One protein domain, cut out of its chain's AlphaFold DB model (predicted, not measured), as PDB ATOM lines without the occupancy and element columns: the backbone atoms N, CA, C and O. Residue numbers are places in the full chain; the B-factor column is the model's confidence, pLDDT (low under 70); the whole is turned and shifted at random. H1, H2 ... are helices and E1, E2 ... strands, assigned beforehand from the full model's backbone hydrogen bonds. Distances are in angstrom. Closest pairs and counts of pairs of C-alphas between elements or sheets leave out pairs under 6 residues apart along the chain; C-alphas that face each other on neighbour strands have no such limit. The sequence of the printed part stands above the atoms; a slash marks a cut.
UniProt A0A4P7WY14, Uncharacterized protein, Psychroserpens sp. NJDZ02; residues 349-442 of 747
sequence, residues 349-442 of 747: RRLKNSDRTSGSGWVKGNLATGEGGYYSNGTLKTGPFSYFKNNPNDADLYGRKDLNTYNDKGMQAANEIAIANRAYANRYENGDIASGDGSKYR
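This is residues 349 to 442 of the 747 residues of an uncharacterized protein of Psychroserpens sp. NJDZ02 (UniProt A0A4P7WY14). Little regular structure: an elongated, loop-rich body with short helices H1, H2 and H3 near its middle, H4 and H5 toward one end, loops within 357 to 379 and 399 to 415 toward the other, and a small antiparallel hairpin, E1 and E2, at one side. The printed part has 94 residues, 34 in named elements, mostly helix, in the order H1 E1 E2 H2 H3 H4 H5. It is compact, radius of gyration of the C-alphas 14.2 A, spanning 43 by 25 by 20 A.

In the hairpin of E1, residues 354 to 356, and E2, residues 380 to 382, N 355 and O 381 are within hydrogen-bond range, 2.9 A. H1, residues 349 to 352, touches H2, residues 386 to 390; closest C-alphas Lys 352 and Lys 389, 4.7 A. H3, residues 392 to 398, and H4, residues 416 to 423, form a helical hairpin and only just touch, 3 pairs of C-alphas within 8 A, closest Tyr 398 and Ile 419, 6.4 A. H4 touches H5, residues 437 to 440; closest C-alphas Asn 421 and Gly 438, 4.0 A. Every O i to N i+4 pair is within range in H2, H3 and H4; H1 and H5 are too short for one.

H1 begins at C-alpha 349 (143.807, 137.952, 148.862); H5 ends at C-alpha 440 (167.419, 143.017, 143.243). H3 measures 10.1 A, H4 10.2 A.

The C-alphas farthest apart, Gly 361 and Glu 429, are 43.1 A apart. Links E1 to E2, H3 to H4 and H4 to H5 are long. The printed part has no cut; no printed residue is under 70 in pLDDT.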
ATOM      1  N   ARG A 349     144.436 139.149 148.286       95.88
ATOM      2  CA  ARG A 349     143.807 137.952 148.862       95.88
ATOM      3  C   ARG A 349     144.739 136.734 148.828       95.88
ATOM      4  O   ARG A 349     144.867 136.050 149.846       95.88
ATOM      5  N   ARG A 350     145.445 136.498 147.714       96.50
ATOM      6  CA  ARG A 350     146.382 135.371 147.602       96.50
ATOM      7  C   ARG A 350     147.560 135.517 148.553       96.50
ATOM      8  O   ARG A 350     147.918 134.539 149.198       96.50
ATOM      9  N   LEU A 351     148.135 136.715 148.667       97.50
ATOM     10  CA  LEU A 351     149.240 136.986 149.591       97.50
ATOM     11  C   LEU A 351     148.849 136.718 151.053       97.50
ATOM     12  O   LEU A 351     149.646 136.139 151.790       97.50
ATOM     13  N   LYS A 352     147.617 137.066 151.452       95.56
ATOM     14  CA  LYS A 352     147.102 136.817 152.809       95.56
ATOM     15  C   LYS A 352     146.940 135.338 153.134       95.56
ATOM     16  O   LYS A 352     147.279 134.920 154.235       95.56
ATOM     17  N   ASN A 353     146.381 134.548 152.218       94.56
ATOM     18  CA  ASN A 353     146.138 133.130 152.487       94.56
ATOM     19  C   ASN A 353     146.060 132.275 151.219       94.56
ATOM     20  O   ASN A 353     146.862 131.360 151.038       94.56
ATOM     21  N   SER A 354     145.085 132.544 150.357       95.12
ATOM     22  CA  SER A 354     144.823 131.806 149.121       95.12
ATOM     23  C   SER A 354     143.871 132.606 148.238       95.12
ATOM     24  O   SER A 354     143.159 133.483 148.723       95.12
ATOM     25  N   ASP A 355     143.865 132.336 146.939       95.56
ATOM     26  CA  ASP A 355     142.910 132.942 146.010       95.56
ATOM     27  C   ASP A 355     142.628 132.005 144.843       95.56
ATOM     28  O   ASP A 355     143.438 131.127 144.523       95.56
ATOM     29  N   ARG A 356     141.478 132.190 144.199       94.62
ATOM     30  CA  ARG A 356     141.163 131.470 142.970       94.62
ATOM     31  C   ARG A 356     141.709 132.248 141.779       94.62
ATOM     32  O   ARG A 356     141.395 133.420 141.614       94.62
ATOM     33  N   THR A 357     142.540 131.609 140.958       91.25
ATOM     34  CA  THR A 357     143.244 132.273 139.840       91.25
ATOM     35  C   THR A 357     142.567 132.072 138.486       91.25
ATOM     36  O   THR A 357     143.005 132.633 137.488       91.25
ATOM     37  N   SER A 358     141.516 131.258 138.439       92.88
ATOM     38  CA  SER A 358     140.685 131.007 137.263       92.88
ATOM     39  C   SER A 358     139.278 130.617 137.712       92.88
ATOM     40  O   SER A 358     139.106 130.141 138.835       92.88
ATOM     41  N   GLY A 359     138.283 130.799 136.844       91.19
ATOM     42  CA  GLY A 359     136.888 130.460 137.115       91.19
ATOM     43  C   GLY A 359     135.926 131.176 136.168       91.19
ATOM     44  O   GLY A 359     136.334 132.010 135.362       91.19
ATOM     45  N   SER A 360     134.639 130.855 136.270       92.25
ATOM     46  CA  SER A 360     133.565 131.538 135.530       92.25
ATOM     47  C   SER A 360     132.795 132.539 136.395       92.25
ATOM     48  O   SER A 360     132.184 133.468 135.874       92.25
ATOM     49  N   GLY A 361     132.829 132.380 137.722       94.50
ATOM     50  CA  GLY A 361     132.081 133.216 138.661       94.50
ATOM     51  C   GLY A 361     132.873 134.423 139.155       94.50
ATOM     52  O   GLY A 361     133.292 134.427 140.308       94.50
ATOM     53  N   TRP A 362     133.099 135.434 138.313       96.50
ATOM     54  CA  TRP A 362     133.782 136.660 138.748       96.50
ATOM     55  C   TRP A 362     132.876 137.541 139.623       96.50
ATOM     56  O   TRP A 362     131.790 137.949 139.209       96.50
ATOM     57  N   VAL A 363     133.348 137.866 140.822       97.06
ATOM     58  CA  VAL A 363     132.755 138.832 141.748       97.06
ATOM     59  C   VAL A 363     133.550 140.128 141.641       97.06
ATOM     60  O   VAL A 363     134.766 140.129 141.836       97.06
ATOM     61  N   LYS A 364     132.872 141.233 141.317       97.06
ATOM     62  CA  LYS A 364     133.513 142.548 141.180       97.06
ATOM     63  C   LYS A 364     134.068 143.046 142.515       97.06
ATOM     64  O   LYS A 364     133.480 142.799 143.566       97.06
ATOM     65  N   GLY A 365     135.178 143.777 142.443       95.75
ATOM     66  CA  GLY A 365     135.749 144.474 143.591       95.75
ATOM     67  C   GLY A 365     134.823 145.576 144.106       95.75
ATOM     68  O   GLY A 365     133.987 146.107 143.371       95.75
ATOM     69  N   ASN A 366     134.979 145.929 145.378       95.56
ATOM     70  CA  ASN A 366     134.160 146.923 146.053       95.56
ATOM     71  C   ASN A 366     135.010 148.142 146.431       95.56
ATOM     72  O   ASN A 366     135.835 148.090 147.340       95.56
ATOM     73  N   LEU A 367     134.773 149.260 145.742       92.31
ATOM     74  CA  LEU A 367     135.488 150.520 145.965       92.31
ATOM     75  C   LEU A 367     135.230 151.126 147.352       92.31
ATOM     76  O   LEU A 367     136.094 151.823 147.868       92.31
ATOM     77  N   ALA A 368     134.072 150.860 147.963       93.00
ATOM     78  CA  ALA A 368     133.743 151.401 149.280       93.00
ATOM     79  C   ALA A 368     134.499 150.682 150.408       93.00
ATOM     80  O   ALA A 368     134.882 151.315 151.387       93.00
ATOM     81  N   THR A 369     134.724 149.371 150.274       92.19
ATOM     82  CA  THR A 369     135.460 148.574 151.273       92.19
ATOM     83  C   THR A 369     136.943 148.416 150.942       92.19
ATOM     84  O   THR A 369     137.715 147.985 151.795       92.19
ATOM     85  N   GLY A 370     137.357 148.741 149.712       90.81
ATOM     86  CA  GLY A 370     138.715 148.509 149.222       90.81
ATOM     87  C   GLY A 370     139.029 147.032 148.953       90.81
ATOM     88  O   GLY A 370     140.202 146.660 148.861       90.81
ATOM     89  N   GLU A 371     138.004 146.176 148.861       92.81
ATOM     90  CA  GLU A 371     138.158 144.745 148.600       92.81
ATOM     91  C   GLU A 371     138.282 144.471 147.094       92.81
ATOM     92  O   GLU A 371     137.442 144.894 146.298       92.81
ATOM     93  N   GLY A 372     139.330 143.744 146.699       95.50
ATOM     94  CA  GLY A 372     139.547 143.346 145.307       95.50
ATOM     95  C   GLY A 372     138.572 142.262 144.829       95.50
ATOM     96  O   GLY A 372     138.150 141.394 145.596       95.50
ATOM     97  N   GLY A 373     138.246 142.300 143.537       96.12
ATOM     98  CA  GLY A 373     137.436 141.295 142.852       96.12
ATOM     99  C   GLY A 373     138.112 139.923 142.797       96.12
ATOM    100  O   GLY A 373     139.323 139.804 142.983       96.12
ATOM    101  N   TYR A 374     137.312 138.874 142.593       96.38
ATOM    102  CA  TYR A 374     137.778 137.487 142.670       96.38
ATOM    103  C   TYR A 374     136.859 136.471 142.020       96.38
ATOM    104  O   TYR A 374     135.677 136.723 141.806       96.38
ATOM    105  N   TYR A 375     137.383 135.268 141.790       97.25
ATOM    106  CA  TYR A 375     136.568 134.137 141.369       97.25
ATOM    107  C   TYR A 375     135.920 133.418 142.560       97.25
ATOM    108  O   TYR A 375     136.596 132.993 143.498       97.25
ATOM    109  N   SER A 376     134.606 133.209 142.497       95.81
ATOM    110  CA  SER A 376     133.856 132.402 143.470       95.81
ATOM    111  C   SER A 376     134.054 130.891 143.277       95.81
ATOM    112  O   SER A 376     133.896 130.119 144.224       95.81
ATOM    113  N   ASN A 377     134.460 130.458 142.078       94.56
ATOM    114  CA  ASN A 377     134.715 129.065 141.698       94.56
ATOM    115  C   ASN A 377     136.039 128.914 140.918       94.56
ATOM    116  O   ASN A 377     136.700 129.905 140.638       94.56
ATOM    117  N   GLY A 378     136.447 127.680 140.608       93.62
ATOM    118  CA  GLY A 378     137.660 127.384 139.826       93.62
ATOM    119  C   GLY A 378     138.908 127.092 140.668       93.62
ATOM    120  O   GLY A 378     138.789 126.627 141.801       93.62
ATOM    121  N   THR A 379     140.110 127.289 140.127       93.31
ATOM    122  CA  THR A 379     141.344 126.742 140.724       93.31
ATOM    123  C   THR A 379     141.827 127.571 141.908       93.31
ATOM    124  O   THR A 379     142.221 128.721 141.735       93.31
ATOM    125  N   LEU A 380     141.846 126.973 143.104       94.06
ATOM    126  CA  LEU A 380     142.393 127.593 144.313       94.06
ATOM    127  C   LEU A 380     143.919 127.441 144.353       94.06
ATOM    128  O   LEU A 380     144.439 126.336 144.208       94.06
ATOM    129  N   LYS A 381     144.634 128.539 144.603       93.38
ATOM    130  CA  LYS A 381     146.084 128.557 144.834       93.38
ATOM    131  C   LYS A 381     146.380 129.178 146.195       93.38
ATOM    132  O   LYS A 381     145.796 130.195 146.566       93.38
ATOM    133  N   THR A 382     147.299 128.574 146.940       93.25
ATOM    134  CA  THR A 382     147.737 129.075 148.246       93.25
ATOM    135  C   THR A 382     148.675 130.278 148.108       93.25
ATOM    136  O   THR A 382     149.213 130.582 147.035       93.25
ATOM    137  N   GLY A 383     148.822 130.998 149.216       92.31
ATOM    138  CA  GLY A 383     149.701 132.143 149.353       92.31
ATOM    139  C   GLY A 383     151.166 131.710 149.387       92.31
ATOM    140  O   GLY A 383     151.508 130.852 150.215       92.31
ATOM    141  N   PRO A 384     152.019 132.293 148.526       90.25
ATOM    142  CA  PRO A 384     153.385 131.814 148.303       90.25
ATOM    143  C   PRO A 384     154.362 132.183 149.428       90.25
ATOM    144  O   PRO A 384     155.356 131.493 149.622       90.25
ATOM    145  N   PHE A 385     154.081 133.233 150.207       94.56
ATOM    146  CA  PHE A 385     155.049 133.795 151.154       94.56
ATOM    147  C   PHE A 385     154.502 133.820 152.578       94.56
ATOM    148  O   PHE A 385     153.457 134.414 152.848       94.56
ATOM    149  N   SER A 386     155.238 133.221 153.516       93.69
ATOM    150  CA  SER A 386     154.876 133.223 154.940       93.69
ATOM    151  C   SER A 386     154.827 134.630 155.540       93.69
ATOM    152  O   SER A 386     153.975 134.890 156.386       93.69
ATOM    153  N   TYR A 387     155.670 135.555 155.059       96.12
ATOM    154  CA  TYR A 387     155.679 136.952 155.503       96.12
ATOM    155  C   TYR A 387     154.280 137.579 155.436       96.12
ATOM    156  O   TYR A 387     153.808 138.133 156.423       96.12
ATOM    157  N   PHE A 388     153.587 137.448 154.305       97.44
ATOM    158  CA  PHE A 388     152.293 138.097 154.077       97.44
ATOM    159  C   PHE A 388     151.122 137.412 154.788       97.44
ATOM    160  O   PHE A 388     150.136 138.074 155.103       97.44
ATOM    161  N   LYS A 389     151.255 136.121 155.118       94.38
ATOM    162  CA  LYS A 389     150.301 135.417 155.992       94.38
ATOM    163  C   LYS A 389     150.334 135.981 157.413       94.38
ATOM    164  O   LYS A 389     149.292 136.136 158.039       94.38
ATOM    165  N   ASN A 390     151.529 136.332 157.886       95.69
ATOM    166  CA  ASN A 390     151.742 136.913 159.213       95.69
ATOM    167  C   ASN A 390     151.570 138.442 159.232       95.69
ATOM    168  O   ASN A 390     151.365 139.019 160.294       95.69
ATOM    169  N   ASN A 391     151.622 139.092 158.066       96.94
ATOM    170  CA  ASN A 391     151.487 140.540 157.897       96.94
ATOM    171  C   ASN A 391     150.391 140.866 156.860       96.94
ATOM    172  O   ASN A 391     150.692 141.383 155.780       96.94
ATOM    173  N   PRO A 392     149.108 140.575 157.149       96.12
ATOM    174  CA  PRO A 392     148.024 140.731 156.177       96.12
ATOM    175  C   PRO A 392     147.792 142.186 155.740       96.12
ATOM    176  O   PRO A 392     147.365 142.420 154.612       96.12
ATOM    177  N   ASN A 393     148.131 143.164 156.584       96.81
ATOM    178  CA  ASN A 393     148.055 144.582 156.221       96.81
ATOM    179  C   ASN A 393     149.026 144.932 155.081       96.81
ATOM    180  O   ASN A 393     148.659 145.658 154.161       96.81
ATOM    181  N   ASP A 394     150.234 144.360 155.087       97.50
ATOM    182  CA  ASP A 394     151.197 144.536 153.995       97.50
ATOM    183  C   ASP A 394     150.690 143.874 152.706       97.50
ATOM    184  O   ASP A 394     150.906 144.387 151.608       97.50
ATOM    185  N   ALA A 395     149.967 142.756 152.812       97.25
ATOM    186  CA  ALA A 395     149.361 142.115 151.648       97.25
ATOM    187  C   ALA A 395     148.288 143.007 151.008       97.25
ATOM    188  O   ALA A 395     148.210 143.084 149.782       97.25
ATOM    189  N   ASP A 396     147.495 143.711 151.819       96.06
ATOM    190  CA  ASP A 396     146.527 144.696 151.331       96.06
ATOM    191  C   ASP A 396     147.184 145.947 150.747       96.06
ATOM    192  O   ASP A 396     146.657 146.516 149.790       96.06
ATOM    193  N   LEU A 397     148.327 146.363 151.292       96.94
ATOM    194  CA  LEU A 397     149.042 147.554 150.845       96.94
ATOM    195  C   LEU A 397     149.798 147.339 149.527       96.94
ATOM    196  O   LEU A 397     149.847 148.246 148.701       96.94
ATOM    197  N   TYR A 398     150.369 146.151 149.316       97.94
ATOM    198  CA  TYR A 398     151.251 145.892 148.171       97.94
ATOM    199  C   TYR A 398     150.684 144.907 147.144       97.94
ATOM    200  O   TYR A 398     151.133 144.912 146.001       97.94
ATOM    201  N   GLY A 399     149.709 144.070 147.504       97.62
ATOM    202  CA  GLY A 399     149.104 143.103 146.587       97.62
ATOM    203  C   GLY A 399     148.175 143.747 145.557       97.62
ATOM    204  O   GLY A 399     147.581 144.791 145.798       97.62
ATOM    205  N   ARG A 400     147.990 143.107 144.403       98.00
ATOM    206  CA  ARG A 400     147.027 143.557 143.390       98.00
ATOM    207  C   ARG A 400     145.594 143.524 143.934       98.00
ATOM    208  O   ARG A 400     145.201 142.567 144.610       98.00
ATOM    209  N   LYS A 401     144.791 144.526 143.575       97.62
ATOM    210  CA  LYS A 401     143.337 144.553 143.777       97.62
ATOM    211  C   LYS A 401     142.653 144.841 142.447       97.62
ATOM    212  O   LYS A 401     142.793 145.923 141.873       97.62
ATOM    213  N   ASP A 402     141.928 143.837 141.980       97.12
ATOM    214  CA  ASP A 402     141.178 143.880 140.730       97.12
ATOM    215  C   ASP A 402     139.782 144.489 140.959       97.12
ATOM    216  O   ASP A 402     139.265 144.439 142.078       97.12
ATOM    217  N   LEU A 403     139.154 145.063 139.930       96.31
ATOM    218  CA  LEU A 403     137.827 145.690 140.042       96.31
ATOM    219  C   LEU A 403     136.772 144.975 139.192       96.31
ATOM    220  O   LEU A 403     135.782 144.461 139.713       96.31
ATOM    221  N   ASN A 404     136.971 144.937 137.881       95.62
ATOM    222  CA  ASN A 404     135.997 144.486 136.895       95.62
ATOM    223  C   ASN A 404     136.280 143.084 136.377       95.62
ATOM    224  O   ASN A 404     135.322 142.347 136.147       95.62
ATOM    225  N   THR A 405     137.550 142.721 136.206       95.19
ATOM    226  CA  THR A 405     137.977 141.401 135.720       95.19
ATOM    227  C   THR A 405     139.305 140.982 136.347       95.19
ATOM    228  O   THR A 405     140.043 141.814 136.867       95.19
ATOM    229  N   TYR A 406     139.635 139.691 136.273       94.50
ATOM    230  CA  TYR A 406     140.898 139.168 136.796       94.50
ATOM    231  C   TYR A 406     142.112 139.894 136.215       94.50
ATOM    232  O   TYR A 406     142.227 140.044 134.999       94.50
ATOM    233  N   ASN A 407     143.031 140.288 137.097       93.75
ATOM    234  CA  ASN A 407     144.278 140.967 136.760       93.75
ATOM    235  C   ASN A 407     144.107 142.305 136.010       93.75
ATOM    236  O   ASN A 407     145.036 142.748 135.331       93.75
ATOM    237  N   ASP A 408     142.948 142.961 136.131       94.06
ATOM    238  CA  ASP A 408     142.709 144.279 135.536       94.06
ATOM    239  C   ASP A 408     143.389 145.419 136.297       94.06
ATOM    240  O   ASP A 408     143.506 146.521 135.761       94.06
ATOM    241  N   LYS A 409     143.852 145.158 137.533       93.75
ATOM    242  CA  LYS A 409     144.521 146.145 138.394       93.75
ATOM    243  C   LYS A 409     143.660 147.398 138.607       93.75
ATOM    244  O   LYS A 409     144.193 148.468 138.893       93.75
ATOM    245  N   GLY A 410     142.338 147.270 138.467       90.56
ATOM    246  CA  GLY A 410     141.415 148.399 138.376       90.56
ATOM    247  C   GLY A 410     141.298 149.221 139.658       90.56
ATOM    248  O   GLY A 410     140.797 150.340 139.614       90.56
ATOM    249  N   MET A 411     141.764 148.684 140.790       94.31
ATOM    250  CA  MET A 411     141.858 149.411 142.056       94.31
ATOM    251  C   MET A 411     143.311 149.608 142.499       94.31
ATOM    252  O   MET A 411     143.671 150.691 142.952       94.31
ATOM    253  N   GLN A 412     144.148 148.574 142.381       95.62
ATOM    254  CA  GLN A 412     145.550 148.623 142.793       95.62
ATOM    255  C   GLN A 412     146.376 147.633 141.966       95.62
ATOM    256  O   GLN A 412     146.072 146.438 141.929       95.62
ATOM    257  N   ALA A 413     147.452 148.104 141.340       96.94
ATOM    258  CA  ALA A 413     148.473 147.222 140.783       96.94
ATOM    259  C   ALA A 413     149.331 146.624 141.909       96.94
ATOM    260  O   ALA A 413     149.546 147.270 142.933       96.94
ATOM    261  N   ALA A 414     149.841 145.404 141.723       97.25
ATOM    262  CA  ALA A 414     150.815 144.852 142.660       97.25
ATOM    263  C   ALA A 414     152.095 145.703 142.662       97.25
ATOM    264  O   ALA A 414     152.647 146.007 141.605       97.25
ATOM    265  N   ASN A 415     152.595 146.038 143.849       97.94
ATOM    266  CA  ASN A 415     153.930 146.594 144.013       97.94
ATOM    267  C   ASN A 415     154.931 145.441 144.157       97.94
ATOM    268  O   ASN A 415     155.293 145.038 145.261       97.94
ATOM    269  N   GLU A 416     155.350 144.888 143.021       97.12
ATOM    270  CA  GLU A 416     156.197 143.690 142.961       97.12
ATOM    271  C   GLU A 416     157.553 143.890 143.660       97.12
ATOM    272  O   GLU A 416     158.034 142.976 144.324       97.12
ATOM    273  N   ILE A 417     158.130 145.099 143.609       97.12
ATOM    274  CA  ILE A 417     159.376 145.443 144.321       97.12
ATOM    275  C   ILE A 417     159.166 145.358 145.837       97.12
ATOM    276  O   ILE A 417     159.943 144.713 146.544       97.12
ATOM    277  N   ALA A 418     158.098 145.977 146.349       97.81
ATOM    278  CA  ALA A 418     157.781 145.951 147.773       97.81
ATOM    279  C   ALA A 418     157.417 144.545 148.264       97.81
ATOM    280  O   ALA A 418     157.731 144.212 149.411       97.81
ATOM    281  N   ILE A 419     156.783 143.734 147.408       98.25
ATOM    282  CA  ILE A 419     156.500 142.321 147.679       98.25
ATOM    283  C   ILE A 419     157.807 141.530 147.774       98.25
ATOM    284  O   ILE A 419     158.010 140.853 148.781       98.25
ATOM    285  N   ALA A 420     158.711 141.666 146.799       97.50
ATOM    286  CA  ALA A 420     159.999 140.969 146.779       97.50
ATOM    287  C   ALA A 420     160.849 141.306 148.010       97.50
ATOM    288  O   ALA A 420     161.294 140.414 148.730       97.50
ATOM    289  N   ASN A 421     161.012 142.602 148.302       97.94
ATOM    290  CA  ASN A 421     161.822 143.078 149.426       97.94
ATOM    291  C   ASN A 421     161.322 142.561 150.778       97.94
ATOM    292  O   ASN A 421     162.109 142.446 151.702       97.94
ATOM    293  N   ARG A 422     160.034 142.224 150.904       97.75
ATOM    294  CA  ARG A 422     159.447 141.653 152.127       97.75
ATOM    295  C   ARG A 422     159.487 140.136 152.159       97.75
ATOM    296  O   ARG A 422     159.809 139.548 153.187       97.75
ATOM    297  N   ALA A 423     159.158 139.500 151.038       95.94
ATOM    298  CA  ALA A 423     159.168 138.049 150.920       95.94
ATOM    299  C   ALA A 423     160.575 137.471 151.135       95.94
ATOM    300  O   ALA A 423     160.712 136.393 151.719       95.94
ATOM    301  N   TYR A 424     161.600 138.205 150.690       96.19
ATOM    302  CA  TYR A 424     162.976 137.729 150.582       96.19
ATOM    303  C   TYR A 424     163.982 138.435 151.507       96.19
ATOM    304  O   TYR A 424     165.174 138.148 151.408       96.19
ATOM    305  N   ALA A 425     163.539 139.328 152.400       96.19
ATOM    306  CA  ALA A 425     164.421 139.983 153.374       96.19
ATOM    307  C   ALA A 425     165.069 138.981 154.341       96.19
ATOM    308  O   ALA A 425     164.416 138.031 154.783       96.19
ATOM    309  N   ASN A 426     166.313 139.268 154.741       95.06
ATOM    310  CA  ASN A 426     167.076 138.544 155.765       95.06
ATOM    311  C   ASN A 426     167.226 137.037 155.483       95.06
ATOM    312  O   ASN A 426     167.106 136.206 156.387       95.06
ATOM    313  N   ARG A 427     167.444 136.667 154.219       92.00
ATOM    314  CA  ARG A 427     167.620 135.275 153.779       92.00
ATOM    315  C   ARG A 427     168.771 135.181 152.791       92.00
ATOM    316  O   ARG A 427     168.818 135.985 151.866       92.00
ATOM    317  N   TYR A 428     169.639 134.180 152.953       92.06
ATOM    318  CA  TYR A 428     170.666 133.821 151.961       92.06
ATOM    319  C   TYR A 428     171.467 135.045 151.459       92.06
ATOM    320  O   TYR A 428     171.507 135.345 150.265       92.06
ATOM    321  N   GLU A 429     172.035 135.794 152.413       96.62
ATOM    322  CA  GLU A 429     172.783 137.056 152.237       96.62
ATOM    323  C   GLU A 429     171.981 138.289 151.777       96.62
ATOM    324  O   GLU A 429     172.537 139.388 151.758       96.62
ATOM    325  N   ASN A 430     170.685 138.175 151.465       96.44
ATOM    326  CA  ASN A 430     169.856 139.365 151.273       96.44
ATOM    327  C   ASN A 430     169.780 140.165 152.579       96.44
ATOM    328  O   ASN A 430     169.479 139.602 153.638       96.44
ATOM    329  N   GLY A 431     169.980 141.479 152.480       96.69
ATOM    330  CA  GLY A 431     169.767 142.400 153.590       96.69
ATOM    331  C   GLY A 431     168.305 142.505 154.041       96.69
ATOM    332  O   GLY A 431     167.415 141.753 153.623       96.69
ATOM    333  N   ASP A 432     168.052 143.477 154.911       97.31
ATOM    334  CA  ASP A 432     166.708 143.803 155.377       97.31
ATOM    335  C   ASP A 432     165.818 144.364 154.245       97.31
ATOM    336  O   ASP A 432     166.234 144.512 153.095       97.31
ATOM    337  N   ILE A 433     164.566 144.704 154.559       95.88
ATOM    338  CA  ILE A 433     163.617 145.252 153.574       95.88
ATOM    339  C   ILE A 433     164.158 146.541 152.920       95.88
ATOM    340  O   ILE A 433     163.878 146.788 151.743       95.88
ATOM    341  N   ALA A 434     164.916 147.356 153.663       96.12
ATOM    342  CA  ALA A 434     165.430 148.644 153.201       96.12
ATOM    343  C   ALA A 434     166.603 148.495 152.220       96.12
ATOM    344  O   ALA A 434     166.769 149.351 151.354       96.12
ATOM    345  N   SER A 435     167.359 147.394 152.299       97.00
ATOM    346  CA  SER A 435     168.460 147.092 151.373       97.00
ATOM    347  C   SER A 435     168.039 147.018 149.899       97.00
ATOM    348  O   SER A 435     168.847 147.268 149.009       97.00
ATOM    349  N   GLY A 436     166.782 146.650 149.622       96.94
ATOM    350  CA  GLY A 436     166.307 146.385 148.261       96.94
ATOM    351  C   GLY A 436     166.785 145.052 147.667       96.94
ATOM    352  O   GLY A 436     166.438 144.738 146.524       96.94
ATOM    353  N   ASP A 437     167.534 144.248 148.433       97.81
ATOM    354  CA  ASP A 437     168.143 143.002 147.957       97.81
ATOM    355  C   ASP A 437     167.091 141.976 147.517       97.81
ATOM    356  O   ASP A 437     167.294 141.273 146.529       97.81
ATOM    357  N   GLY A 438     165.932 141.931 148.185       96.62
ATOM    358  CA  GLY A 438     164.863 141.001 147.824       96.62
ATOM    359  C   GLY A 438     164.377 141.191 146.385       96.62
ATOM    360  O   GLY A 438     164.246 140.229 145.643       96.62
ATOM    361  N   SER A 439     164.172 142.431 145.947       96.81
ATOM    362  CA  SER A 439     163.820 142.760 144.564       96.81
ATOM    363  C   SER A 439     165.009 142.604 143.622       96.81
ATOM    364  O   SER A 439     164.843 142.105 142.506       96.81
ATOM    365  N   LYS A 440     166.198 143.035 144.054       97.19
ATOM    366  CA  LYS A 440     167.419 143.017 143.243       97.19
ATOM    367  C   LYS A 440     167.829 141.591 142.856       97.19
ATOM    368  O   LYS A 440     168.111 141.344 141.686       97.19
ATOM    369  N   TYR A 441     167.763 140.645 143.790       97.25
ATOM    370  CA  TYR A 441     168.168 139.244 143.609       97.25
ATOM    371  C   TYR A 441     166.984 138.270 143.529       97.25
ATOM    372  O   TYR A 441     167.132 137.083 143.821       97.25
ATOM    373  N   ARG A 442     165.806 138.761 143.125       95.56
ATOM    374  CA  ARG A 442     164.654 137.919 142.762       95.56
ATOM    375  C   ARG A 442     164.940 137.103 141.495       95.56
ATOM    376  O   ARG A 442     165.784 137.539 140.705       95.56
TER     377      ARG A 442